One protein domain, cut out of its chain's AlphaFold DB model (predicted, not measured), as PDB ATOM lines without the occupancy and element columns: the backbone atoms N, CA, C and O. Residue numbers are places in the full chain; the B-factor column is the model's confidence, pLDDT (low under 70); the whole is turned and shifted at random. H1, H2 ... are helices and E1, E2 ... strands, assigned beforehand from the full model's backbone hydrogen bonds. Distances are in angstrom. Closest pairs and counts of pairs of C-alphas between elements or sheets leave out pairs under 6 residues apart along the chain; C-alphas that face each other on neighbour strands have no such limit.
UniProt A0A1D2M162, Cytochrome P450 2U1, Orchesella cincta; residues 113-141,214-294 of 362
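This is residues 113 to 141 and 214 to 294 of the 362 residues of the protein "Cytochrome P450 2U1" of Orchesella cincta (UniProt A0A1D2M162). Two long helices, H1 and H4, pack on each other at a slant, and the shorter H5 packs on H4 and runs back the opposite way; these three make the body. At one end H3 leads away as an arm, with the short H2 folded against it, and at the other end the short strand E1 and the tail after it, residues 137 to 141, reach outward. The printed part has 110 residues, mostly helix by class, with five named helices and two named strands in the order H1, E1, H2, H3, H4, E2, H5, and the two strands pair with no named strand. The whole is loose, with a radius of gyration of the C-alphas of 17.4 A, and elongated, spanning 55 by 32 by 21 A.

H1, residues 114 to 131, touches H4, residues 246 to 263, closest at the C-alphas of Phe 124 and Ala 255, 5.6 A apart. They run the same way at a steep tilt of 36 degrees, only just more than shallow. H5, residues 277 to 289, touches H4 with residues 279 to 283 alone, closest at the C-alphas of Pro 279 and Glu 254, 6.1 A; they run opposite ways at a steep tilt of 39 degrees. H1 and H5 only just touch, with 3 pairs of C-alphas within 8 A, the closest being Thr 120 and Val 280 at 7.1 A. They run opposite ways at a steep tilt of 47 degrees. The helix packing is mostly crossed, with none of these three pairs at a shallow tilt. H3, residues 223 to 239, is close to H5 but not clearly touching: the C-alphas of Leu 237 and Ile 287 are 7.7 A apart, and the lines are about perpendicular at 87 degrees. H3 is apart from H1 and H4. H2, residues 217 to 220, touches residues 226 to 230 of H3, closest at the C-alphas of Ile 218 and Arg 230, 5.5 A. E1, residues 132 to 136, and H1 meet only through their link. E2, residues 269 to 271, is apart from H1, H4 and E1. In H1, H3, H4 and H5 every O i to N i+4 pair is within hydrogen-bond range; H2 is too short for such a pair.

H1 begins at C-alpha 114 (-39.454, -43.429, -24.033) and is 26.1 A long. E1 follows, 12.8 A. After the cut come H2 and then H3, 24.5 A, which ends at C-alpha 239 (-55.203, -49.480, -22.512). H4 measures 25.9 A, E2 follows, and H5, 17.7 A, ends at C-alpha 289 (-52.703, -47.317, -8.711).

The C-alphas farthest apart, those of Gly 139 and His 224, are 55.7 A apart. Residues 142 to 213 are not printed, and C-alphas 141 and 214 are 44.5 A apart across that cut. Of the links printed whole, H3 to H4 is short and the others are tight. Mean pLDDT of the printed part is 83.0; residues 141, 243, 273 to 276 and 292 to 294 are under 70.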
ATOM      1  N   GLY A 113     -40.703 -46.723 -21.604       87.56
ATOM      2  CA  GLY A 113     -41.136 -45.405 -21.142       87.56
ATOM      3  C   GLY A 113     -40.682 -44.237 -22.021       87.56
ATOM      4  O   GLY A 113     -40.947 -43.094 -21.667       87.56
ATOM      5  N   LYS A 114     -40.012 -44.483 -23.160       89.31
ATOM      6  CA  LYS A 114     -39.454 -43.429 -24.033       89.31
ATOM      7  C   LYS A 114     -40.479 -42.359 -24.427       89.31
ATOM      8  O   LYS A 114     -40.139 -41.180 -24.449       89.31
ATOM      9  N   GLY A 115     -41.704 -42.764 -24.771       86.88
ATOM     10  CA  GLY A 115     -42.769 -41.834 -25.162       86.88
ATOM     11  C   GLY A 115     -43.148 -40.896 -24.018       86.88
ATOM     12  O   GLY A 115     -43.020 -39.682 -24.155       86.88
ATOM     13  N   LEU A 116     -43.506 -41.483 -22.870       85.69
ATOM     14  CA  LEU A 116     -43.857 -40.756 -21.651       85.69
ATOM     15  C   LEU A 116     -42.731 -39.807 -21.224       85.69
ATOM     16  O   LEU A 116     -42.962 -38.614 -21.080       85.69
ATOM     17  N   ALA A 117     -41.495 -40.308 -21.134       88.19
ATOM     18  CA  ALA A 117     -40.342 -39.508 -20.731       88.19
ATOM     19  C   ALA A 117     -40.136 -38.283 -21.636       88.19
ATOM     20  O   ALA A 117     -39.902 -37.186 -21.137       88.19
ATOM     21  N   ARG A 118     -40.250 -38.434 -22.964       89.56
ATOM     22  CA  ARG A 118     -40.099 -37.304 -23.899       89.56
ATOM     23  C   ARG A 118     -41.184 -36.247 -23.720       89.56
ATOM     24  O   ARG A 118     -40.871 -35.064 -23.819       89.56
ATOM     25  N   TYR A 119     -42.426 -36.659 -23.478       89.50
ATOM     26  CA  TYR A 119     -43.534 -35.731 -23.248       89.50
ATOM     27  C   TYR A 119     -43.393 -35.011 -21.915       89.50
ATOM     28  O   TYR A 119     -43.477 -33.787 -21.887       89.50
ATOM     29  N   THR A 120     -43.082 -35.741 -20.842       88.69
ATOM     30  CA  THR A 120     -42.837 -35.148 -19.527       88.69
ATOM     31  C   THR A 120     -41.667 -34.166 -19.585       88.69
ATOM     32  O   THR A 120     -41.842 -33.004 -19.245       88.69
ATOM     33  N   MET A 121     -40.499 -34.560 -20.103       91.44
ATOM     34  CA  MET A 121     -39.347 -33.650 -20.194       91.44
ATOM     35  C   MET A 121     -39.670 -32.376 -20.984       91.44
ATOM     36  O   MET A 121     -39.304 -31.286 -20.553       91.44
ATOM     37  N   PHE A 122     -40.382 -32.503 -22.111       93.38
ATOM     38  CA  PHE A 122     -40.782 -31.356 -22.922       93.38
ATOM     39  C   PHE A 122     -41.755 -30.435 -22.190       93.38
ATOM     40  O   PHE A 122     -41.448 -29.258 -22.023       93.38
ATOM     41  N   LEU A 123     -42.897 -30.952 -21.730       92.44
ATOM     42  CA  LEU A 123     -43.935 -30.139 -21.092       92.44
ATOM     43  C   LEU A 123     -43.413 -29.445 -19.835       92.44
ATOM     44  O   LEU A 123     -43.716 -28.275 -19.610       92.44
ATOM     45  N   PHE A 124     -42.603 -30.140 -19.038       90.69
ATOM     46  CA  PHE A 124     -42.076 -29.604 -17.791       90.69
ATOM     47  C   PHE A 124     -41.041 -28.520 -18.046       90.69
ATOM     48  O   PHE A 124     -41.207 -27.400 -17.564       90.69
ATOM     49  N   LEU A 125     -40.017 -28.814 -18.853       92.38
ATOM     50  CA  LEU A 125     -39.000 -27.822 -19.188       92.38
ATOM     51  C   LEU A 125     -39.642 -26.601 -19.846       92.38
ATOM     52  O   LEU A 125     -39.354 -25.468 -19.463       92.38
ATOM     53  N   ALA A 126     -40.528 -26.829 -20.816       93.50
ATOM     54  CA  ALA A 126     -41.102 -25.753 -21.595       93.50
ATOM     55  C   ALA A 126     -41.940 -24.806 -20.730       93.50
ATOM     56  O   ALA A 126     -41.772 -23.590 -20.806       93.50
ATOM     57  N   ASN A 127     -42.802 -25.354 -19.872       92.94
ATOM     58  CA  ASN A 127     -43.656 -24.537 -19.019       92.94
ATOM     59  C   ASN A 127     -42.896 -23.848 -17.876       92.94
ATOM     60  O   ASN A 127     -43.250 -22.726 -17.512       92.94
ATOM     61  N   ILE A 128     -41.826 -24.460 -17.352       91.44
ATOM     62  CA  ILE A 128     -40.945 -23.795 -16.380       91.44
ATOM     63  C   ILE A 128     -40.248 -22.604 -17.039       91.44
ATOM     64  O   ILE A 128     -40.336 -21.495 -16.520       91.44
ATOM     65  N   LEU A 129     -39.624 -22.798 -18.205       92.19
ATOM     66  CA  LEU A 129     -38.934 -21.719 -18.927       92.19
ATOM     67  C   LEU A 129     -39.891 -20.628 -19.425       92.19
ATOM     68  O   LEU A 129     -39.493 -19.473 -19.576       92.19
ATOM     69  N   LEU A 130     -41.163 -20.959 -19.664       92.00
ATOM     70  CA  LEU A 130     -42.163 -19.958 -20.017       92.00
ATOM     71  C   LEU A 130     -42.422 -18.980 -18.861       92.00
ATOM     72  O   LEU A 130     -42.597 -17.787 -19.108       92.00
ATOM     73  N   LYS A 131     -42.423 -19.470 -17.617       91.44
ATOM     74  CA  LYS A 131     -42.802 -18.717 -16.409       91.44
ATOM     75  C   LYS A 131     -41.618 -18.131 -15.638       91.44
ATOM     76  O   LYS A 131     -41.746 -17.038 -15.080       91.44
ATOM     77  N   PHE A 132     -40.485 -18.826 -15.609       92.19
ATOM     78  CA  PHE A 132     -39.369 -18.531 -14.712       92.19
ATOM     79  C   PHE A 132     -38.050 -18.309 -15.455       92.19
ATOM     80  O   PHE A 132     -37.764 -18.953 -16.463       92.19
ATOM     81  N   ASN A 133     -37.225 -17.425 -14.904       92.75
ATOM     82  CA  ASN A 133     -35.790 -17.383 -15.128       92.75
ATOM     83  C   ASN A 133     -35.123 -18.306 -14.102       92.75
ATOM     84  O   ASN A 133     -35.404 -18.205 -12.907       92.75
ATOM     85  N   ILE A 134     -34.261 -19.203 -14.580       90.94
ATOM     86  CA  ILE A 134     -33.474 -20.106 -13.737       90.94
ATOM     87  C   ILE A 134     -32.113 -19.459 -13.501       90.94
ATOM     88  O   ILE A 134     -31.375 -19.199 -14.451       90.94
ATOM     89  N   GLU A 135     -31.776 -19.225 -12.242       89.00
ATOM     90  CA  GLU A 135     -30.519 -18.609 -11.831       89.00
ATOM     91  C   GLU A 135     -29.745 -19.539 -10.900       89.00
ATOM     92  O   GLU A 135     -30.310 -20.356 -10.172       89.00
ATOM     93  N   LYS A 136     -28.418 -19.423 -10.918       86.81
ATOM     94  CA  LYS A 136     -27.575 -20.125  -9.950       86.81
ATOM     95  C   LYS A 136     -27.775 -19.538  -8.555       86.81
ATOM     96  O   LYS A 136     -27.996 -18.336  -8.413       86.81
ATOM     97  N   GLU A 137     -27.598 -20.361  -7.528       84.06
ATOM     98  CA  GLU A 137     -27.493 -19.851  -6.162       84.06
ATOM     99  C   GLU A 137     -26.316 -18.849  -6.054       84.06
ATOM    100  O   GLU A 137     -25.206 -19.148  -6.523       84.06
ATOM    101  N   PRO A 138     -26.525 -17.652  -5.469       78.44
ATOM    102  CA  PRO A 138     -25.461 -16.673  -5.277       78.44
ATOM    103  C   PRO A 138     -24.264 -17.269  -4.526       78.44
ATOM    104  O   PRO A 138     -24.414 -17.905  -3.491       78.44
ATOM    105  N   GLY A 139     -23.054 -17.062  -5.049       75.75
ATOM    106  CA  GLY A 139     -21.822 -17.594  -4.451       75.75
ATOM    107  C   GLY A 139     -21.513 -19.060  -4.778       75.75
ATOM    108  O   GLY A 139     -20.425 -19.527  -4.446       75.75
ATOM    109  N   CYS A 140     -22.397 -19.774  -5.483       70.50
ATOM    110  CA  CYS A 140     -22.135 -21.148  -5.902       70.50
ATOM    111  C   CYS A 140     -21.274 -21.179  -7.190       70.50
ATOM    112  O   CYS A 140     -21.571 -20.449  -8.153       70.50
ATOM    113  N   PRO A 141     -20.183 -21.974  -7.239       69.44
ATOM    114  CA  PRO A 141     -19.389 -22.131  -8.453       69.44
ATOM    115  C   PRO A 141     -20.216 -22.794  -9.560       69.44
ATOM    116  O   PRO A 141     -21.125 -23.579  -9.296       69.44
ATOM    117  N   GLY A 214     -37.262 -61.428  -9.863       81.12
ATOM    118  CA  GLY A 214     -37.127 -62.895  -9.877       81.12
ATOM    119  C   GLY A 214     -36.698 -63.491 -11.223       81.12
ATOM    120  O   GLY A 214     -37.063 -64.619 -11.541       81.12
ATOM    121  N   GLY A 215     -35.984 -62.723 -12.054       78.31
ATOM    122  CA  GLY A 215     -35.637 -63.120 -13.427       78.31
ATOM    123  C   GLY A 215     -36.762 -62.935 -14.456       78.31
ATOM    124  O   GLY A 215     -36.551 -63.208 -15.637       78.31
ATOM    125  N   ASN A 216     -37.923 -62.438 -14.027       84.44
ATOM    126  CA  ASN A 216     -39.038 -62.032 -14.874       84.44
ATOM    127  C   ASN A 216     -39.044 -60.507 -15.091       84.44
ATOM    128  O   ASN A 216     -38.186 -59.765 -14.606       84.44
ATOM    129  N   GLY A 217     -40.024 -60.038 -15.853       85.69
ATOM    130  CA  GLY A 217     -40.250 -58.638 -16.169       85.69
ATOM    131  C   GLY A 217     -39.555 -58.182 -17.449       85.69
ATOM    132  O   GLY A 217     -38.802 -58.898 -18.106       85.69
ATOM    133  N   ILE A 218     -39.787 -56.922 -17.796       88.31
ATOM    134  CA  ILE A 218     -39.308 -56.322 -19.049       88.31
ATOM    135  C   ILE A 218     -37.796 -56.035 -19.072       88.31
ATOM    136  O   ILE A 218     -37.242 -55.800 -20.149       88.31
ATOM    137  N   ILE A 219     -37.144 -56.066 -17.903       83.56
ATOM    138  CA  ILE A 219     -35.701 -55.839 -17.733       83.56
ATOM    139  C   ILE A 219     -34.947 -57.174 -17.783       83.56
ATOM    140  O   ILE A 219     -34.121 -57.377 -18.671       83.56
ATOM    141  N   ASN A 220     -35.265 -58.105 -16.874       80.56
ATOM    142  CA  ASN A 220     -34.436 -59.290 -16.624       80.56
ATOM    143  C   ASN A 220     -34.802 -60.522 -17.463       80.56
ATOM    144  O   ASN A 220     -33.919 -61.338 -17.750       80.56
ATOM    145  N   ALA A 221     -36.064 -60.657 -17.891       85.38
ATOM    146  CA  ALA A 221     -36.499 -61.814 -18.671       85.38
ATOM    147  C   ALA A 221     -35.760 -61.905 -20.015       85.38
ATOM    148  O   ALA A 221     -35.246 -60.910 -20.537       85.38
ATOM    149  N   GLN A 222     -35.738 -63.099 -20.616       82.56
ATOM    150  CA  GLN A 222     -35.107 -63.373 -21.914       82.56
ATOM    151  C   GLN A 222     -36.014 -64.228 -22.810       82.56
ATOM    152  O   GLN A 222     -36.924 -64.901 -22.321       82.56
ATOM    153  N   GLY A 223     -35.750 -64.212 -24.120       85.75
ATOM    154  CA  GLY A 223     -36.476 -65.014 -25.112       85.75
ATOM    155  C   GLY A 223     -37.991 -64.786 -25.096       85.75
ATOM    156  O   GLY A 223     -38.460 -63.671 -24.864       85.75
ATOM    157  N   HIS A 224     -38.753 -65.861 -25.303       88.38
ATOM    158  CA  HIS A 224     -40.213 -65.809 -25.411       88.38
ATOM    159  C   HIS A 224     -40.909 -65.244 -24.158       88.38
ATOM    160  O   HIS A 224     -41.894 -64.521 -24.277       88.38
ATOM    161  N   VAL A 225     -40.377 -65.504 -22.955       88.94
ATOM    162  CA  VAL A 225     -40.933 -64.951 -21.703       88.94
ATOM    163  C   VAL A 225     -40.881 -63.425 -21.724       88.94
ATOM    164  O   VAL A 225     -41.869 -62.763 -21.409       88.94
ATOM    165  N   TRP A 226     -39.747 -62.865 -22.150       91.88
ATOM    166  CA  TRP A 226     -39.592 -61.420 -22.281       91.88
ATOM    167  C   TRP A 226     -40.489 -60.836 -23.372       91.88
ATOM    168  O   TRP A 226     -41.116 -59.805 -23.141       91.88
ATOM    169  N   GLU A 227     -40.580 -61.485 -24.536       92.25
ATOM    170  CA  GLU A 227     -41.448 -61.024 -25.630       92.25
ATOM    171  C   GLU A 227     -42.912 -60.965 -25.180       92.25
ATOM    172  O   GLU A 227     -43.579 -59.945 -25.361       92.25
ATOM    173  N   THR A 228     -43.389 -62.017 -24.512       93.94
ATOM    174  CA  THR A 228     -44.753 -62.098 -23.983       93.94
ATOM    175  C   THR A 228     -45.014 -61.033 -22.921       93.94
ATOM    176  O   THR A 228     -45.998 -60.296 -23.032       93.94
ATOM    177  N   GLN A 229     -44.125 -60.888 -21.933       94.06
ATOM    178  CA  GLN A 229     -44.278 -59.882 -20.877       94.06
ATOM    179  C   GLN A 229     -44.210 -58.461 -21.437       94.06
ATOM    180  O   GLN A 229     -45.070 -57.646 -21.121       94.06
ATOM    181  N   ARG A 230     -43.267 -58.163 -22.339       93.75
ATOM    182  CA  ARG A 230     -43.172 -56.845 -22.979       93.75
ATOM    183  C   ARG A 230     -44.412 -56.518 -23.801       93.75
ATOM    184  O   ARG A 230     -44.926 -55.407 -23.686       93.75
ATOM    185  N   ASN A 231     -44.897 -57.454 -24.617       93.44
ATOM    186  CA  ASN A 231     -46.094 -57.247 -25.432       93.44
ATOM    187  C   ASN A 231     -47.339 -57.066 -24.560       93.44
ATOM    188  O   ASN A 231     -48.178 -56.214 -24.848       93.44
ATOM    189  N   PHE A 232     -47.457 -57.835 -23.477       93.38
ATOM    190  CA  PHE A 232     -48.499 -57.633 -22.478       93.38
ATOM    191  C   PHE A 232     -48.413 -56.235 -21.849       93.38
ATOM    192  O   PHE A 232     -49.394 -55.495 -21.912       93.38
ATOM    193  N   THR A 233     -47.243 -55.829 -21.344       90.69
ATOM    194  CA  THR A 233     -47.043 -54.508 -20.728       90.69
ATOM    195  C   THR A 233     -47.341 -53.370 -21.704       90.69
ATOM    196  O   THR A 233     -48.074 -52.452 -21.356       90.69
ATOM    197  N   LEU A 234     -46.838 -53.428 -22.942       89.94
ATOM    198  CA  LEU A 234     -47.106 -52.405 -23.962       89.94
ATOM    199  C   LEU A 234     -48.598 -52.273 -24.284       89.94
ATOM    200  O   LEU A 234     -49.084 -51.154 -24.454       89.94
ATOM    201  N   ARG A 235     -49.322 -53.399 -24.358       89.81
ATOM    202  CA  ARG A 235     -50.781 -53.391 -24.536       89.81
ATOM    203  C   ARG A 235     -51.468 -52.731 -23.345       89.81
ATOM    204  O   ARG A 235     -52.236 -51.802 -23.553       89.81
ATOM    205  N   LYS A 236     -51.118 -53.108 -22.114       86.56
ATOM    206  CA  LYS A 236     -51.725 -52.524 -20.908       86.56
ATOM    207  C   LYS A 236     -51.438 -51.037 -20.731       86.56
ATOM    208  O   LYS A 236     -52.369 -50.288 -20.469       86.56
ATOM    209  N   LEU A 237     -50.211 -50.588 -20.993       84.06
ATOM    210  CA  LEU A 237     -49.879 -49.157 -21.005       84.06
ATOM    211  C   LEU A 237     -50.725 -48.383 -22.032       84.06
ATOM    212  O   LEU A 237     -51.139 -47.255 -21.776       84.06
ATOM    213  N   ARG A 238     -51.019 -48.987 -23.192       84.12
ATOM    214  CA  ARG A 238     -51.917 -48.389 -24.189       84.12
ATOM    215  C   ARG A 238     -53.368 -48.344 -23.709       84.12
ATOM    216  O   ARG A 238     -54.035 -47.338 -23.954       84.12
ATOM    217  N   ASP A 239     -53.839 -49.398 -23.046       82.94
ATOM    218  CA  ASP A 239     -55.203 -49.480 -22.512       82.94
ATOM    219  C   ASP A 239     -55.460 -48.325 -21.532       82.94
ATOM    220  O   ASP A 239     -56.397 -47.554 -21.758       82.94
ATOM    221  N   VAL A 240     -54.551 -48.115 -20.567       72.56
ATOM    222  CA  VAL A 240     -54.622 -47.035 -19.554       72.56
ATOM    223  C   VAL A 240     -54.228 -45.644 -20.077       72.56
ATOM    224  O   VAL A 240     -54.134 -44.682 -19.322       72.56
ATOM    225  N   GLY A 241     -53.987 -45.513 -21.382       71.94
ATOM    226  CA  GLY A 241     -53.858 -44.212 -22.033       71.94
ATOM    227  C   GLY A 241     -52.464 -43.588 -22.055       71.94
ATOM    228  O   GLY A 241     -52.345 -42.475 -22.548       71.94
ATOM    229  N   VAL A 242     -51.394 -44.297 -21.666       71.38
ATOM    230  CA  VAL A 242     -49.995 -43.792 -21.725       71.38
ATOM    231  C   VAL A 242     -49.567 -43.377 -23.139       71.38
ATOM    232  O   VAL A 242     -48.644 -42.585 -23.314       71.38
ATOM    233  N   PHE A 243     -50.253 -43.891 -24.160       66.75
ATOM    234  CA  PHE A 243     -50.040 -43.544 -25.567       66.75
ATOM    235  C   PHE A 243     -51.262 -42.866 -26.219       66.75
ATOM    236  O   PHE A 243     -51.369 -42.868 -27.443       66.75
ATOM    237  N   LYS A 244     -52.197 -42.335 -25.419       75.06
ATOM    238  CA  LYS A 244     -53.404 -41.608 -25.860       75.06
ATOM    239  C   LYS A 244     -53.342 -40.149 -25.384       75.06
ATOM    240  O   LYS A 244     -52.506 -39.818 -24.553       75.06
ATOM    241  N   SER A 245     -54.237 -39.289 -25.873       72.31
ATOM    242  CA  SER A 245     -54.321 -37.874 -25.461       72.31
ATOM    243  C   SER A 245     -54.564 -37.682 -23.959       72.31
ATOM    244  O   SER A 245     -54.090 -36.709 -23.390       72.31
ATOM    245  N   SER A 246     -55.207 -38.640 -23.286       75.62
ATOM    246  CA  SER A 246     -55.475 -38.582 -21.841       75.62
ATOM    247  C   SER A 246     -54.213 -38.473 -20.973       75.62
ATOM    248  O   SER A 246     -54.273 -37.941 -19.868       75.62
ATOM    249  N   ILE A 247     -53.052 -38.965 -21.439       78.38
ATOM    250  CA  ILE A 247     -51.797 -38.781 -20.693       78.38
ATOM    251  C   ILE A 247     -51.307 -37.336 -20.762       78.38
ATOM    252  O   ILE A 247     -50.653 -36.882 -19.832       78.38
ATOM    253  N   GLU A 248     -51.601 -36.616 -21.846       84.69
ATOM    254  CA  GLU A 248     -51.198 -35.219 -21.999       84.69
ATOM    255  C   GLU A 248     -51.921 -34.341 -20.987       84.69
ATOM    256  O   GLU A 248     -51.250 -33.592 -20.284       84.69
ATOM    257  N   GLU A 249     -53.242 -34.494 -20.858       85.25
ATOM    258  CA  GLU A 249     -54.056 -33.778 -19.864       85.25
ATOM    259  C   GLU A 249     -53.477 -33.966 -18.458       85.25
ATOM    260  O   GLU A 249     -53.170 -33.000 -17.761       85.25
ATOM    261  N   PHE A 250     -53.190 -35.215 -18.086       82.75
ATOM    262  CA  PHE A 250     -52.565 -35.511 -16.803       82.75
ATOM    263  C   PHE A 250     -51.163 -34.888 -16.653       82.75
ATOM    264  O   PHE A 250     -50.835 -34.315 -15.615       82.75
ATOM    265  N   LEU A 251     -50.306 -34.978 -17.675       85.50
ATOM    266  CA  LEU A 251     -48.975 -34.363 -17.619       85.50
ATOM    267  C   LEU A 251     -49.052 -32.833 -17.529       85.50
ATOM    268  O   LEU A 251     -48.179 -32.218 -16.913       85.50
ATOM    269  N   GLN A 252     -50.074 -32.219 -18.125       87.69
ATOM    270  CA  GLN A 252     -50.337 -30.787 -18.017       87.69
ATOM    271  C   GLN A 252     -50.795 -30.397 -16.610       87.69
ATOM    272  O   GLN A 252     -50.288 -29.402 -16.085       87.69
ATOM    273  N   GLU A 253     -51.674 -31.179 -15.979       85.81
ATOM    274  CA  GLU A 253     -52.074 -31.006 -14.573       85.81
ATOM    275  C   GLU A 253     -50.862 -31.089 -13.632       85.81
ATOM    276  O   GLU A 253     -50.675 -30.231 -12.762       85.81
ATOM    277  N   GLU A 254     -49.986 -32.076 -13.842       84.56
ATOM    278  CA  GLU A 254     -48.762 -32.223 -13.051       84.56
ATOM    279  C   GLU A 254     -47.784 -31.067 -13.276       84.56
ATOM    280  O   GLU A 254     -47.206 -30.551 -12.317       84.56
ATOM    281  N   ALA A 255     -47.614 -30.626 -14.526       86.31
ATOM    282  CA  ALA A 255     -46.783 -29.469 -14.838       86.31
ATOM    283  C   ALA A 255     -47.345 -28.194 -14.190       86.31
ATOM    284  O   ALA A 255     -46.582 -27.428 -13.607       86.31
ATOM    285  N   SER A 256     -48.667 -27.997 -14.215       87.19
ATOM    286  CA  SER A 256     -49.340 -26.883 -13.534       87.19
ATOM    287  C   SER A 256     -49.129 -26.918 -12.023       87.19
ATOM    288  O   SER A 256     -48.807 -25.897 -11.412       87.19
ATOM    289  N   SER A 257     -49.243 -28.098 -11.417       83.81
ATOM    290  CA  SER A 257     -49.011 -28.273  -9.982       83.81
ATOM    291  C   SER A 257     -47.561 -27.961  -9.598       83.81
ATOM    292  O   SER A 257     -47.321 -27.261  -8.613       83.81
ATOM    293  N   LEU A 258     -46.591 -28.403 -10.408       83.31
ATOM    294  CA  LEU A 258     -45.179 -28.090 -10.193       83.31
ATOM    295  C   LEU A 258     -44.883 -26.592 -10.378       83.31
ATOM    296  O   LEU A 258     -44.150 -26.007  -9.583       83.31
ATOM    297  N   ILE A 259     -45.471 -25.951 -11.390       87.81
ATOM    298  CA  ILE A 259     -45.349 -24.500 -11.591       87.81
ATOM    299  C   ILE A 259     -45.860 -23.764 -10.359       87.81
ATOM    300  O   ILE A 259     -45.135 -22.934  -9.823       87.81
ATOM    301  N   LYS A 260     -47.050 -24.108  -9.855       86.75
ATOM    302  CA  LYS A 260     -47.615 -23.495  -8.643       86.75
ATOM    303  C   LYS A 260     -46.705 -23.689  -7.427       86.75
ATOM    304  O   LYS A 260     -46.522 -22.762  -6.642       86.75
ATOM    305  N   TYR A 261     -46.098 -24.869  -7.285       84.25
ATOM    306  CA  TYR A 261     -45.106 -25.137  -6.242       84.25
ATOM    307  C   TYR A 261     -43.903 -24.178  -6.319       84.25
ATOM    308  O   TYR A 261     -43.441 -23.711  -5.273       84.25
ATOM    309  N   PHE A 262     -43.423 -23.863  -7.529       87.25
ATOM    310  CA  PHE A 262     -42.346 -22.894  -7.754       87.25
ATOM    311  C   PHE A 262     -42.790 -21.439  -7.629       87.25
ATOM    312  O   PHE A 262     -42.028 -20.630  -7.114       87.25
ATOM    313  N   GLU A 263     -44.010 -21.095  -8.048       89.06
ATOM    314  CA  GLU A 263     -44.553 -19.737  -7.903       89.06
ATOM    315  C   GLU A 263     -44.597 -19.334  -6.420       89.06
ATOM    316  O   GLU A 263     -44.233 -18.211  -6.079       89.06
ATOM    317  N   LEU A 264     -44.946 -20.272  -5.530       87.19
ATOM    318  CA  LEU A 264     -44.957 -20.059  -4.076       87.19
ATOM    319  C   LEU A 264     -43.564 -19.882  -3.447       87.19
ATOM    320  O   LEU A 264     -43.486 -19.427  -2.313       87.19
ATOM    321  N   ARG A 265     -42.491 -20.255  -4.154       86.44
ATOM    322  CA  ARG A 265     -41.091 -20.214  -3.680       86.44
ATOM    323  C   ARG A 265     -40.204 -19.366  -4.588       86.44
ATOM    324  O   ARG A 265     -38.989 -19.545  -4.635       86.44
ATOM    325  N   ALA A 266     -40.809 -18.478  -5.373       90.19
ATOM    326  CA  ALA A 266     -40.066 -17.638  -6.295       90.19
ATOM    327  C   ALA A 266     -39.076 -16.752  -5.518       90.19
ATOM    328  O   ALA A 266     -39.446 -16.097  -4.544       90.19
ATOM    329  N   GLY A 267     -37.819 -16.735  -5.957       87.62
ATOM    330  CA  GLY A 267     -36.717 -16.039  -5.289       87.62
ATOM    331  C   GLY A 267     -36.062 -16.810  -4.137       87.62
ATOM    332  O   GLY A 267     -35.036 -16.360  -3.629       87.62
ATOM    333  N   GLU A 268     -36.595 -17.966  -3.736       89.94
ATOM    334  CA  GLU A 268     -35.962 -18.837  -2.742       89.94
ATOM    335  C   GLU A 268     -34.940 -19.782  -3.390       89.94
ATOM    336  O   GLU A 268     -35.045 -20.152  -4.564       89.94
ATOM    337  N   THR A 269     -33.954 -20.214  -2.600       86.56
ATOM    338  CA  THR A 269     -33.053 -21.306  -2.974       86.56
ATOM    339  C   THR A 269     -33.817 -22.628  -2.950       86.56
ATOM    340  O   THR A 269     -34.319 -23.049  -1.907       86.56
ATOM    341  N   ILE A 270     -33.846 -23.321  -4.087       83.81
ATOM    342  CA  ILE A 270     -34.497 -24.621  -4.250       83.81
ATOM    343  C   ILE A 270     -33.433 -25.690  -4.550       83.81
ATOM    344  O   ILE A 270     -32.615 -25.496  -5.458       83.81
ATOM    345  N   PRO A 271     -33.441 -26.840  -3.846       80.00
ATOM    346  CA  PRO A 271     -32.614 -27.987  -4.205       80.00
ATOM    347  C   PRO A 271     -32.996 -28.522  -5.590       80.00
ATOM    348  O   PRO A 271     -34.142 -28.898  -5.834       80.00
ATOM    349  N   GLY A 272     -32.030 -28.573  -6.504       71.88
ATOM    350  CA  GLY A 272     -32.242 -28.998  -7.884       71.88
ATOM    351  C   GLY A 272     -32.081 -30.487  -8.143       71.88
ATOM    352  O   GLY A 272     -32.536 -30.989  -9.173       71.88
ATOM    353  N   THR A 273     -31.501 -31.233  -7.206       67.50
ATOM    354  CA  THR A 273     -31.468 -32.692  -7.303       67.50
ATOM    355  C   THR A 273     -32.861 -33.290  -7.194       67.50
ATOM    356  O   THR A 273     -33.591 -33.005  -6.251       67.50
ATOM    357  N   LYS A 274     -33.189 -34.185  -8.136       63.09
ATOM    358  CA  LYS A 274     -34.357 -35.093  -8.091       63.09
ATOM    359  C   LYS A 274     -35.732 -34.406  -8.160       63.09
ATOM    360  O   LYS A 274     -36.755 -35.083  -8.207       63.09
ATOM    361  N   LEU A 275     -35.765 -33.085  -8.314       64.88
ATOM    362  CA  LEU A 275     -36.976 -32.274  -8.448       64.88
ATOM    363  C   LEU A 275     -37.861 -32.689  -9.640       64.88
ATOM    364  O   LEU A 275     -39.083 -32.763  -9.527       64.88
ATOM    365  N   PHE A 276     -37.240 -33.046 -10.767       67.00
ATOM    366  CA  PHE A 276     -37.931 -33.521 -11.972       67.00
ATOM    367  C   PHE A 276     -38.367 -34.988 -11.910       67.00
ATOM    368  O   PHE A 276     -39.075 -35.448 -12.805       67.00
ATOM    369  N   ASN A 277     -37.980 -35.726 -10.866       71.50
ATOM    370  CA  ASN A 277     -38.405 -37.112 -10.709       71.50
ATOM    371  C   ASN A 277     -39.823 -37.188 -10.134       71.50
ATOM    372  O   ASN A 277     -40.587 -38.070 -10.514       71.50
ATOM    373  N   GLY A 278     -40.204 -36.238  -9.274       72.19
ATOM    374  CA  GLY A 278     -41.526 -36.164  -8.643       72.19
ATOM    375  C   GLY A 278     -42.722 -36.354  -9.590       72.19
ATOM    376  O   GLY A 278     -43.553 -37.227  -9.331       72.19
ATOM    377  N   PRO A 279     -42.815 -35.614 -10.710       73.00
ATOM    378  CA  PRO A 279     -43.926 -35.740 -11.646       73.00
ATOM    379  C   PRO A 279     -43.868 -37.040 -12.453       73.00
ATOM    380  O   PRO A 279     -44.903 -37.629 -12.749       73.00
ATOM    381  N   VAL A 280     -42.663 -37.525 -12.783       75.31
ATOM    382  CA  VAL A 280     -42.476 -38.823 -13.452       75.31
ATOM    383  C   VAL A 280     -42.970 -39.949 -12.550       75.31
ATOM    384  O   VAL A 280     -43.728 -40.805 -12.998       75.31
ATOM    385  N   TYR A 281     -42.595 -39.935 -11.272       77.19
ATOM    386  CA  TYR A 281     -43.073 -40.918 -10.307       77.19
ATOM    387  C   TYR A 281     -44.578 -40.824 -10.099       77.19
ATOM    388  O   TYR A 281     -45.217 -41.864 -10.019       77.19
ATOM    389  N   ASN A 282     -45.155 -39.620 -10.083       76.19
ATOM    390  CA  ASN A 282     -46.604 -39.468  -9.978       76.19
ATOM    391  C   ASN A 282     -47.330 -40.019 -11.214       76.19
ATOM    392  O   ASN A 282     -48.341 -40.701 -11.087       76.19
ATOM    393  N   ALA A 283     -46.772 -39.798 -12.410       75.25
ATOM    394  CA  ALA A 283     -47.277 -40.389 -13.645       75.25
ATOM    395  C   ALA A 283     -47.238 -41.915 -13.612       75.25
ATOM    396  O   ALA A 283     -48.222 -42.571 -13.943       75.25
ATOM    397  N   LEU A 284     -46.108 -42.483 -13.188       77.81
ATOM    398  CA  LEU A 284     -45.948 -43.928 -13.047       77.81
ATOM    399  C   LEU A 284     -46.859 -44.497 -11.957       77.81
ATOM    400  O   LEU A 284     -47.432 -45.562 -12.157       77.81
ATOM    401  N   TRP A 285     -47.028 -43.787 -10.843       78.94
ATOM    402  CA  TRP A 285     -47.929 -44.185  -9.768       78.94
ATOM    403  C   TRP A 285     -49.372 -44.209 -10.250       78.94
ATOM    404  O   TRP A 285     -49.992 -45.256 -10.157       78.94
ATOM    405  N   LYS A 286     -49.860 -43.142 -10.890       76.88
ATOM    406  CA  LYS A 286     -51.213 -43.096 -11.461       76.88
ATOM    407  C   LYS A 286     -51.472 -44.220 -12.465       76.88
ATOM    408  O   LYS A 286     -52.576 -44.745 -12.526       76.88
ATOM    409  N   ILE A 287     -50.458 -44.624 -13.234       75.31
ATOM    410  CA  ILE A 287     -50.556 -45.780 -14.141       75.31
ATOM    411  C   ILE A 287     -50.751 -47.098 -13.372       75.31
ATOM    412  O   ILE A 287     -51.426 -47.992 -13.879       75.31
ATOM    413  N   ILE A 288     -50.138 -47.238 -12.194       74.00
ATOM    414  CA  ILE A 288     -50.165 -48.461 -11.379       74.00
ATOM    415  C   ILE A 288     -51.398 -48.500 -10.467       74.00
ATOM    416  O   ILE A 288     -52.068 -49.524 -10.408       74.00
ATOM    417  N   SER A 289     -51.679 -47.409  -9.756       74.12
ATOM    418  CA  SER A 289     -52.703 -47.317  -8.711       74.12
ATOM    419  C   SER A 289     -53.991 -46.634  -9.168       74.12
ATOM    420  O   SER A 289     -54.960 -46.634  -8.421       74.12
ATOM    421  N   GLY A 290     -54.029 -46.007 -10.345       74.31
ATOM    422  CA  GLY A 290     -55.163 -45.177 -10.771       74.31
ATOM    423  C   GLY A 290     -55.274 -43.830 -10.042       74.31
ATOM    424  O   GLY A 290     -56.058 -42.979 -10.461       74.31
ATOM    425  N   GLU A 291     -54.462 -43.591  -9.011       71.69
ATOM    426  CA  GLU A 291     -54.530 -42.410  -8.149       71.69
ATOM    427  C   GLU A 291     -53.364 -41.450  -8.409       71.69
ATOM    428  O   GLU A 291     -52.225 -41.866  -8.637       71.69
ATOM    429  N   SER A 292     -53.623 -40.142  -8.347       68.38
ATOM    430  CA  SER A 292     -52.570 -39.123  -8.324       68.38
ATOM    431  C   SER A 292     -52.235 -38.727  -6.888       68.38
ATOM    432  O   SER A 292     -53.110 -38.548  -6.044       68.38
ATOM    433  N   ILE A 293     -50.944 -38.545  -6.611       67.38
ATOM    434  CA  ILE A 293     -50.463 -38.072  -5.316       67.38
ATOM    435  C   ILE A 293     -50.222 -36.565  -5.385       67.38
ATOM    436  O   ILE A 293     -49.357 -36.087  -6.132       67.38
ATOM    437  N   ASP A 294     -50.951 -35.811  -4.564       64.50
ATOM    438  CA  ASP A 294     -50.771 -34.365  -4.464       64.50
ATOM    439  C   ASP A 294     -49.339 -33.996  -4.022       64.50
ATOM    440  O   ASP A 294     -48.724 -34.652  -3.180       64.50
TER     441      ASP A 294